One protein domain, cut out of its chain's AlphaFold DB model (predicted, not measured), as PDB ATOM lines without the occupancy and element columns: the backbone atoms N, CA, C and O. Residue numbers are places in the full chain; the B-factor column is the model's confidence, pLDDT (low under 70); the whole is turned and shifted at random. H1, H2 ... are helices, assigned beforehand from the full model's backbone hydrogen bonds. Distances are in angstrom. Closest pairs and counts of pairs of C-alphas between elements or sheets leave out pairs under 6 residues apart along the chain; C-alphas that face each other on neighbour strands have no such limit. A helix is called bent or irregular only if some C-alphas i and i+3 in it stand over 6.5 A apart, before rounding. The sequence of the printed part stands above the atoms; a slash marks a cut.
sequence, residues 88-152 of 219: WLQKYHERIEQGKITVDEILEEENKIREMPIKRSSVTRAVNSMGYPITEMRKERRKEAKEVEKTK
ATOM      1  N   TRP A  88     238.798 357.454 459.023       84.31
ATOM      2  CA  TRP A  88     238.741 357.644 460.481       84.31
ATOM      3  C   TRP A  88     237.392 357.248 461.105       84.31
ATOM      4  O   TRP A  88     237.333 356.956 462.296       84.31
ATOM      5  N   LEU A  89     236.311 357.248 460.317       84.25
ATOM      6  CA  LEU A  89     234.966 356.909 460.776       84.25
ATOM      7  C   LEU A  89     234.714 355.390 460.753       84.25
ATOM      8  O   LEU A  89     233.767 354.921 461.378       84.25
ATOM      9  N   GLN A  90     235.577 354.604 460.098       82.88
ATOM     10  CA  GLN A  90     235.423 353.148 459.997       82.88
ATOM     11  C   GLN A  90     235.452 352.453 461.361       82.88
ATOM     12  O   GLN A  90     234.677 351.530 461.588       82.88
ATOM     13  N   LYS A  91     236.249 352.948 462.319       86.12
ATOM     14  CA  LYS A  91     236.269 352.418 463.698       86.12
ATOM     15  C   LYS A  91     234.932 352.570 464.437       86.12
ATOM     16  O   LYS A  91     234.707 351.926 465.455       86.12
ATOM     17  N   TYR A  92     234.044 353.422 463.924       83.38
ATOM     18  CA  TYR A  92     232.691 353.615 464.431       83.38
ATOM     19  C   TYR A  92     231.636 352.859 463.628       83.38
ATOM     20  O   TYR A  92     230.478 352.881 464.030       83.38
ATOM     21  N   HIS A  93     231.998 352.187 462.529       81.25
ATOM     22  CA  HIS A  93     231.053 351.560 461.604       81.25
ATOM     23  C   HIS A  93     230.062 350.644 462.321       81.25
ATOM     24  O   HIS A  93     228.863 350.861 462.226       81.25
ATOM     25  N   GLU A  94     230.550 349.677 463.098       79.38
ATOM     26  CA  GLU A  94     229.693 348.721 463.813       79.38
ATOM     27  C   GLU A  94     228.797 349.405 464.853       79.38
ATOM     28  O   GLU A  94     227.624 349.068 464.987       79.38
ATOM     29  N   ARG A  95     229.321 350.408 465.570       80.56
ATOM     30  CA  ARG A  95     228.552 351.169 466.571       80.56
ATOM     31  C   ARG A  95     227.488 352.060 465.919       80.56
ATOM     32  O   ARG A  95     226.446 352.280 466.530       80.56
ATOM     33  N   ILE A  96     227.750 352.575 464.716       81.69
ATOM     34  CA  ILE A  96     226.817 353.392 463.924       81.69
ATOM     35  C   ILE A  96     225.735 352.509 463.298       81.69
ATOM     36  O   ILE A  96     224.562 352.869 463.356       81.69
ATOM     37  N   GLU A  97     226.119 351.360 462.742       79.75
ATOM     38  CA  GLU A  97     225.215 350.367 462.151       79.75
ATOM     39  C   GLU A  97     224.236 349.817 463.192       79.75
ATOM     40  O   GLU A  97     223.047 349.684 462.923       79.75
ATOM     41  N   GLN A  98     224.721 349.587 464.415       76.00
ATOM     42  CA  GLN A  98     223.905 349.194 465.565       76.00
ATOM     43  C   GLN A  98     223.202 350.374 466.258       76.00
ATOM     44  O   GLN A  98     222.665 350.164 467.338       76.00
ATOM     45  N   GLY A  99     223.341 351.607 465.743       74.62
ATOM     46  CA  GLY A  99     222.787 352.850 466.307       74.62
ATOM     47  C   GLY A  99     223.104 353.127 467.785       74.62
ATOM     48  O   GLY A  99     222.471 353.980 468.410       74.62
ATOM     49  N   LYS A 100     224.125 352.457 468.335       79.62
ATOM     50  CA  LYS A 100     224.577 352.555 469.734       79.62
ATOM     51  C   LYS A 100     225.353 353.824 470.041       79.62
ATOM     52  O   LYS A 100     225.537 354.150 471.208       79.62
ATOM     53  N   ILE A 101     225.876 354.487 469.013       75.69
ATOM     54  CA  ILE A 101     226.642 355.723 469.153       75.69
ATOM     55  C   ILE A 101     225.935 356.859 468.431       75.69
ATOM     56  O   ILE A 101     225.379 356.667 467.350       75.69
ATOM     57  N   THR A 102     225.966 358.058 469.004       81.25
ATOM     58  CA  THR A 102     225.415 359.256 468.358       81.25
ATOM     59  C   THR A 102     226.485 360.081 467.639       81.25
ATOM     60  O   THR A 102     227.680 359.981 467.901       81.25
ATOM     61  N   VAL A 103     226.050 360.958 466.727       80.94
ATOM     62  CA  VAL A 103     226.935 361.928 466.048       80.94
ATOM     63  C   VAL A 103     227.690 362.817 467.048       80.94
ATOM     64  O   VAL A 103     228.817 363.220 466.767       80.94
ATOM     65  N   ASP A 104     227.077 363.123 468.193       78.31
ATOM     66  CA  ASP A 104     227.679 363.968 469.229       78.31
ATOM     67  C   ASP A 104     228.740 363.203 470.031       78.31
ATOM     68  O   ASP A 104     229.811 363.740 470.288       78.31
ATOM     69  N   GLU A 105     228.514 361.919 470.308       81.75
ATOM     70  CA  GLU A 105     229.513 361.050 470.945       81.75
ATOM     71  C   GLU A 105     230.733 360.814 470.045       81.75
ATOM     72  O   GLU A 105     231.863 360.916 470.516       81.75
ATOM     73  N   ILE A 106     230.535 360.592 468.738       83.62
ATOM     74  CA  ILE A 106     231.649 360.496 467.773       83.62
ATOM     75  C   ILE A 106     232.467 361.794 467.771       83.62
ATOM     76  O   ILE A 106     233.694 361.766 467.726       83.62
ATOM     77  N   LEU A 107     231.787 362.944 467.806       86.00
ATOM     78  CA  LEU A 107     232.435 364.252 467.826       86.00
ATOM     79  C   LEU A 107     233.271 364.452 469.096       86.00
ATOM     80  O   LEU A 107     234.388 364.956 469.011       86.00
ATOM     81  N   GLU A 108     232.739 364.077 470.258       82.81
ATOM     82  CA  GLU A 108     233.444 364.176 471.536       82.81
ATOM     83  C   GLU A 108     234.643 363.230 471.616       82.81
ATOM     84  O   GLU A 108     235.712 363.644 472.063       82.81
ATOM     85  N   GLU A 109     234.489 361.976 471.185       85.81
ATOM     86  CA  GLU A 109     235.582 361.002 471.171       85.81
ATOM     87  C   GLU A 109     236.711 361.439 470.219       85.81
ATOM     88  O   GLU A 109     237.884 361.385 470.589       85.81
ATOM     89  N   GLU A 110     236.386 361.954 469.030       83.56
ATOM     90  CA  GLU A 110     237.395 362.442 468.084       83.56
ATOM     91  C   GLU A 110     238.085 363.725 468.548       83.56
ATOM     92  O   GLU A 110     239.302 363.852 468.414       83.56
ATOM     93  N   ASN A 111     237.340 364.678 469.114       84.00
ATOM     94  CA  ASN A 111     237.913 365.948 469.563       84.00
ATOM     95  C   ASN A 111     238.803 365.803 470.805       84.00
ATOM     96  O   ASN A 111     239.581 366.707 471.087       84.00
ATOM     97  N   LYS A 112     238.722 364.681 471.532       85.25
ATOM     98  CA  LYS A 112     239.660 364.349 472.618       85.25
ATOM     99  C   LYS A 112     241.010 363.850 472.106       85.25
ATOM    100  O   LYS A 112     242.009 364.009 472.794       85.25
ATOM    101  N   ILE A 113     241.026 363.210 470.938       80.44
ATOM    102  CA  ILE A 113     242.217 362.552 470.382       80.44
ATOM    103  C   ILE A 113     242.944 363.479 469.403       80.44
ATOM    104  O   ILE A 113     244.160 363.402 469.256       80.44
ATOM    105  N   ARG A 114     242.210 364.356 468.711       75.00
ATOM    106  CA  ARG A 114     242.783 365.245 467.700       75.00
ATOM    107  C   ARG A 114     243.318 366.532 468.302       75.00
ATOM    108  O   ARG A 114     242.632 367.204 469.061       75.00
ATOM    109  N   GLU A 115     244.484 366.948 467.816       70.69
ATOM    110  CA  GLU A 115     245.037 368.283 468.076       70.69
ATOM    111  C   GLU A 115     244.146 369.400 467.511       70.69
ATOM    112  O   GLU A 115     244.038 370.476 468.095       70.69
ATOM    113  N   MET A 116     243.470 369.138 466.385       74.38
ATOM    114  CA  MET A 116     242.501 370.058 465.793       74.38
ATOM    115  C   MET A 116     241.069 369.533 465.946       74.38
ATOM    116  O   MET A 116     240.743 368.485 465.371       74.38
ATOM    117  N   PRO A 117     240.181 370.271 466.636       79.31
ATOM    118  CA  PRO A 117     238.799 369.860 466.802       79.31
ATOM    119  C   PRO A 117     238.051 369.882 465.465       79.31
ATOM    120  O   PRO A 117     238.116 370.829 464.676       79.31
ATOM    121  N   ILE A 118     237.289 368.825 465.219       83.81
ATOM    122  CA  ILE A 118     236.388 368.694 464.083       83.81
ATOM    123  C   ILE A 118     235.071 369.405 464.406       83.81
ATOM    124  O   ILE A 118     234.638 369.509 465.553       83.81
ATOM    125  N   LYS A 119     234.384 369.869 463.361       86.06
ATOM    126  CA  LYS A 119     233.025 370.411 463.455       86.06
ATOM    127  C   LYS A 119     231.979 369.295 463.370       86.06
ATOM    128  O   LYS A 119     232.074 368.415 462.513       86.06
ATOM    129  N   ARG A 120     230.892 369.416 464.141       80.88
ATOM    130  CA  ARG A 120     229.716 368.515 464.099       80.88
ATOM    131  C   ARG A 120     229.174 368.280 462.684       80.88
ATOM    132  O   ARG A 120     228.791 367.165 462.335       80.88
ATOM    133  N   SER A 121     229.171 369.317 461.843       80.31
ATOM    134  CA  SER A 121     228.731 369.237 460.443       80.31
ATOM    135  C   SER A 121     229.574 368.275 459.604       80.31
ATOM    136  O   SER A 121     229.052 367.632 458.696       80.31
ATOM    137  N   SER A 122     230.871 368.171 459.896       83.50
ATOM    138  CA  SER A 122     231.776 367.261 459.195       83.50
ATOM    139  C   SER A 122     231.515 365.814 459.605       83.50
ATOM    140  O   SER A 122     231.430 364.957 458.732       83.50
ATOM    141  N   VAL A 123     231.283 365.557 460.898       81.38
ATOM    142  CA  VAL A 123     230.887 364.229 461.406       81.38
ATOM    143  C   VAL A 123     229.543 363.802 460.811       81.38
ATOM    144  O   VAL A 123     229.413 362.707 460.283       81.38
ATOM    145  N   THR A 124     228.573 364.715 460.781       83.06
ATOM    146  CA  THR A 124     227.252 364.518 460.155       83.06
ATOM    147  C   THR A 124     227.382 364.108 458.682       83.06
ATOM    148  O   THR A 124     226.773 363.135 458.243       83.06
ATOM    149  N   ARG A 125     228.196 364.830 457.898       82.56
ATOM    150  CA  ARG A 125     228.435 364.494 456.485       82.56
ATOM    151  C   ARG A 125     229.142 363.152 456.322       82.56
ATOM    152  O   ARG A 125     228.781 362.407 455.421       82.56
ATOM    153  N   ALA A 126     230.112 362.856 457.183       83.56
ATOM    154  CA  ALA A 126     230.853 361.603 457.160       83.56
ATOM    155  C   ALA A 126     229.933 360.399 457.443       83.56
ATOM    156  O   ALA A 126     229.930 359.440 456.677       83.56
ATOM    157  N   VAL A 127     229.073 360.494 458.460       81.88
ATOM    158  CA  VAL A 127     228.065 359.467 458.784       81.88
ATOM    159  C   VAL A 127     227.083 359.270 457.627       81.88
ATOM    160  O   VAL A 127     226.883 358.143 457.180       81.88
ATOM    161  N   ASN A 128     226.560 360.356 457.050       82.81
ATOM    162  CA  ASN A 128     225.678 360.262 455.883       82.81
ATOM    163  C   ASN A 128     226.382 359.653 454.659       82.81
ATOM    164  O   ASN A 128     225.748 358.952 453.876       82.81
ATOM    165  N   SER A 129     227.685 359.903 454.479       80.56
ATOM    166  CA  SER A 129     228.451 359.310 453.376       80.56
ATOM    167  C   SER A 129     228.654 357.802 453.526       80.56
ATOM    168  O   SER A 129     228.839 357.136 452.514       80.56
ATOM    169  N   MET A 130     228.535 357.269 454.749       76.44
ATOM    170  CA  MET A 130     228.517 355.826 455.017       76.44
ATOM    171  C   MET A 130     227.173 355.161 454.723       76.44
ATOM    172  O   MET A 130     227.051 353.949 454.830       76.44
ATOM    173  N   GLY A 131     226.166 355.935 454.312       77.75
ATOM    174  CA  GLY A 131     224.831 355.413 454.034       77.75
ATOM    175  C   GLY A 131     223.947 355.278 455.272       77.75
ATOM    176  O   GLY A 131     222.826 354.801 455.136       77.75
ATOM    177  N   TYR A 132     224.396 355.741 456.445       77.75
ATOM    178  CA  TYR A 132     223.602 355.724 457.672       77.75
ATOM    179  C   TYR A 132     222.840 357.046 457.844       77.75
ATOM    180  O   TYR A 132     223.457 358.092 458.081       77.75
ATOM    181  N   PRO A 133     221.499 357.053 457.732       70.31
ATOM    182  CA  PRO A 133     220.714 358.253 457.970       70.31
ATOM    183  C   PRO A 133     220.690 358.593 459.468       70.31
ATOM    184  O   PRO A 133     220.242 357.823 460.313       70.31
ATOM    185  N   ILE A 134     221.092 359.819 459.808       66.12
ATOM    186  CA  ILE A 134     221.154 360.326 461.198       66.12
ATOM    187  C   ILE A 134     219.796 360.261 461.921       66.12
ATOM    188  O   ILE A 134     219.723 360.228 463.152       66.12
ATOM    189  N   THR A 135     218.694 360.244 461.169       64.25
ATOM    190  CA  THR A 135     217.340 360.066 461.706       64.25
ATOM    191  C   THR A 135     217.139 358.705 462.371       64.25
ATOM    192  O   THR A 135     216.318 358.618 463.282       64.25
ATOM    193  N   GLU A 136     217.878 357.668 461.973       61.47
ATOM    194  CA  GLU A 136     217.796 356.319 462.549       61.47
ATOM    195  C   GLU A 136     218.616 356.182 463.830       61.47
ATOM    196  O   GLU A 136     218.115 355.631 464.808       61.47
ATOM    197  N   MET A 137     219.761 356.862 463.914       60.16
ATOM    198  CA  MET A 137     220.565 356.951 465.146       60.16
ATOM    199  C   MET A 137     219.808 357.639 466.301       60.16
ATOM    200  O   MET A 137     220.096 357.429 467.474       60.16
ATOM    201  N   ARG A 138     218.792 358.463 465.994       54.25
ATOM    202  CA  ARG A 138     217.881 359.051 466.998       54.25
ATOM    203  C   ARG A 138     216.711 358.136 467.380       54.25
ATOM    204  O   ARG A 138     216.034 358.416 468.371       54.25
ATOM    205  N   LYS A 139     216.406 357.099 466.588       51.81
ATOM    206  CA  LYS A 139     215.234 356.225 466.782       51.81
ATOM    207  C   LYS A 139     215.494 355.090 467.768       51.81
ATOM    208  O   LYS A 139     214.561 354.743 468.488       51.81
ATOM    209  N   GLU A 140     216.703 354.544 467.843       48.72
ATOM    210  CA  GLU A 140     216.998 353.419 468.747       48.72
ATOM    211  C   GLU A 140     217.064 353.846 470.209       48.72
ATOM    212  O   GLU A 140     216.372 353.252 471.035       48.72
ATOM    213  N   ARG A 141     217.648 355.015 470.504       41.91
ATOM    214  CA  ARG A 141     217.485 355.633 471.828       41.91
ATOM    215  C   ARG A 141     216.024 355.971 472.144       41.91
ATOM    216  O   ARG A 141     215.655 356.057 473.304       41.91
ATOM    217  N   ARG A 142     215.157 356.132 471.135       41.16
ATOM    218  CA  ARG A 142     213.701 356.298 471.315       41.16
ATOM    219  C   ARG A 142     212.981 354.976 471.592       41.16
ATOM    220  O   ARG A 142     211.901 355.026 472.166       41.16
ATOM    221  N   LYS A 143     213.523 353.822 471.183       42.97
ATOM    222  CA  LYS A 143     212.988 352.494 471.529       42.97
ATOM    223  C   LYS A 143     213.452 352.070 472.921       42.97
ATOM    224  O   LYS A 143     212.595 351.726 473.722       42.97
ATOM    225  N   GLU A 144     214.732 352.248 473.247       42.09
ATOM    226  CA  GLU A 144     215.242 352.053 474.613       42.09
ATOM    227  C   GLU A 144     214.608 353.050 475.593       42.09
ATOM    228  O   GLU A 144     214.146 352.657 476.659       42.09
ATOM    229  N   ALA A 145     214.445 354.325 475.209       42.81
ATOM    230  CA  ALA A 145     213.693 355.275 476.026       42.81
ATOM    231  C   ALA A 145     212.221 354.875 476.163       42.81
ATOM    232  O   ALA A 145     211.687 355.031 477.246       42.81
ATOM    233  N   LYS A 146     211.564 354.323 475.131       42.25
ATOM    234  CA  LYS A 146     210.166 353.862 475.237       42.25
ATOM    235  C   LYS A 146     210.004 352.602 476.087       42.25
ATOM    236  O   LYS A 146     208.945 352.426 476.687       42.25
ATOM    237  N   GLU A 147     211.002 351.727 476.136       42.94
ATOM    238  CA  GLU A 147     210.973 350.527 476.977       42.94
ATOM    239  C   GLU A 147     211.255 350.877 478.448       42.94
ATOM    240  O   GLU A 147     210.538 350.421 479.339       42.94
ATOM    241  N   VAL A 148     212.173 351.821 478.694       44.12
ATOM    242  CA  VAL A 148     212.393 352.441 480.016       44.12
ATOM    243  C   VAL A 148     211.209 353.330 480.442       44.12
ATOM    244  O   VAL A 148     210.896 353.445 481.623       44.12
ATOM    245  N   GLU A 149     210.494 353.951 479.503       39.75
ATOM    246  CA  GLU A 149     209.320 354.792 479.778       39.75
ATOM    247  C   GLU A 149     208.050 353.957 480.020       39.75
ATOM    248  O   GLU A 149     207.172 354.384 480.767       39.75
ATOM    249  N   LYS A 150     207.953 352.732 479.479       41.66
ATOM    250  CA  LYS A 150     206.872 351.792 479.826       41.66
ATOM    251  C   LYS A 150     207.027 351.204 481.228       41.66
ATOM    252  O   LYS A 150     206.013 351.009 481.889       41.66
ATOM    253  N   THR A 151     208.251 350.985 481.708       38.62
ATOM    254  CA  THR A 151     208.491 350.568 483.101       38.62
ATOM    255  C   THR A 151     208.373 351.728 484.095       38.62
ATOM    256  O   THR A 151     208.040 351.496 485.253       38.62
ATOM    257  N   LYS A 152     208.531 352.985 483.650       40.59
ATOM    258  CA  LYS A 152     208.267 354.188 484.469       40.59
ATOM    259  C   LYS A 152     206.821 354.695 484.439       40.59
ATOM    260  O   LYS A 152     206.432 355.453 485.319       40.59
TER     261      LYS A 152
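AT A GLANCE: This is residues 88 to 152 of the 219 residues of an uncharacterized protein of Methanosarcinales archaeon (UniProt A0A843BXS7). Three short helices, H1, H2 and H3, make a small, compact body with their centres at the corners of a triangle, and the longest helix, H4, starts at this body and runs away from it as an arm whose residues 142 to 152 stick out free. H2 and H3 meet at a steep angle, while H1 lies near both with few close C-alphas. The printed part has 65 residues with four named helices, H1, H2, H3 and H4 in that order, and no named strand; the class is all helix. The whole is only just loose, close to compact, with a radius of gyration of the C-alphas of 13.2 A, and it is elongated, spanning 43 by 24 by 19 A.

IN THESE COORDINATES: Find C-alpha 134 at (221.154, 360.326, 461.198); from there H4, residues 134 to 152, runs 27.3 A to C-alpha 152 at (208.267, 354.188, 484.469). H4 is neither bent nor irregular, but only just: C-alphas 137 and 140 are 6.2 A apart. Earlier in the file, H3 covers residues 120 to 129 over 14.2 A, and H2 covers residues 103 to 113 over 15.9 A. Look at C-alpha 88 at (238.741, 357.644, 460.481) for the first residue of H1, residues 88 to 97, 15.4 A long; it is irregular, with C-alphas 91 and 94 7.5 A apart.

HOW THE PARTS SIT: Begin at Ile 134, the one residue with which H4 touches H3. They only just touch, and only at the corner by their link, with 3 pairs of C-alphas within 8 A; the closest C-alphas are those of Asn 128 and Ile 134, 7.0 A apart, and the helices are about perpendicular at 78 degrees. Next, H3 touches H2 at a steep tilt of 66 degrees, opposite ways, with the closest C-alphas, Leu 107 and Arg 120, 6.3 A apart. H1 is close to H3 but not clearly touching; their closest C-alphas, Leu 89 and Ala 126, are 7.2 A apart. H1 is also close to H2 but not clearly touching, with the closest C-alphas, Tyr 92 and Ile 106, 7.7 A apart. In H3 every O i to N i+4 pair is within hydrogen-bond range; in H1 3 of 6 are, in H2 6 of 7 and in H4 11 of 15.

THE WHOLE: The two C-alphas farthest apart, those of Glu 115 and Thr 151, are 43.3 A from each other. Without residues 142 to 152, the body spans 31 by 17 by 17 A. The printed part has no cut and no long link: H1 to H2 and H3 to H4 are tight, H2 to H3 is short. The model's confidence is low, under 70, at residues 134 to 152; the mean pLDDT of H4 is 48.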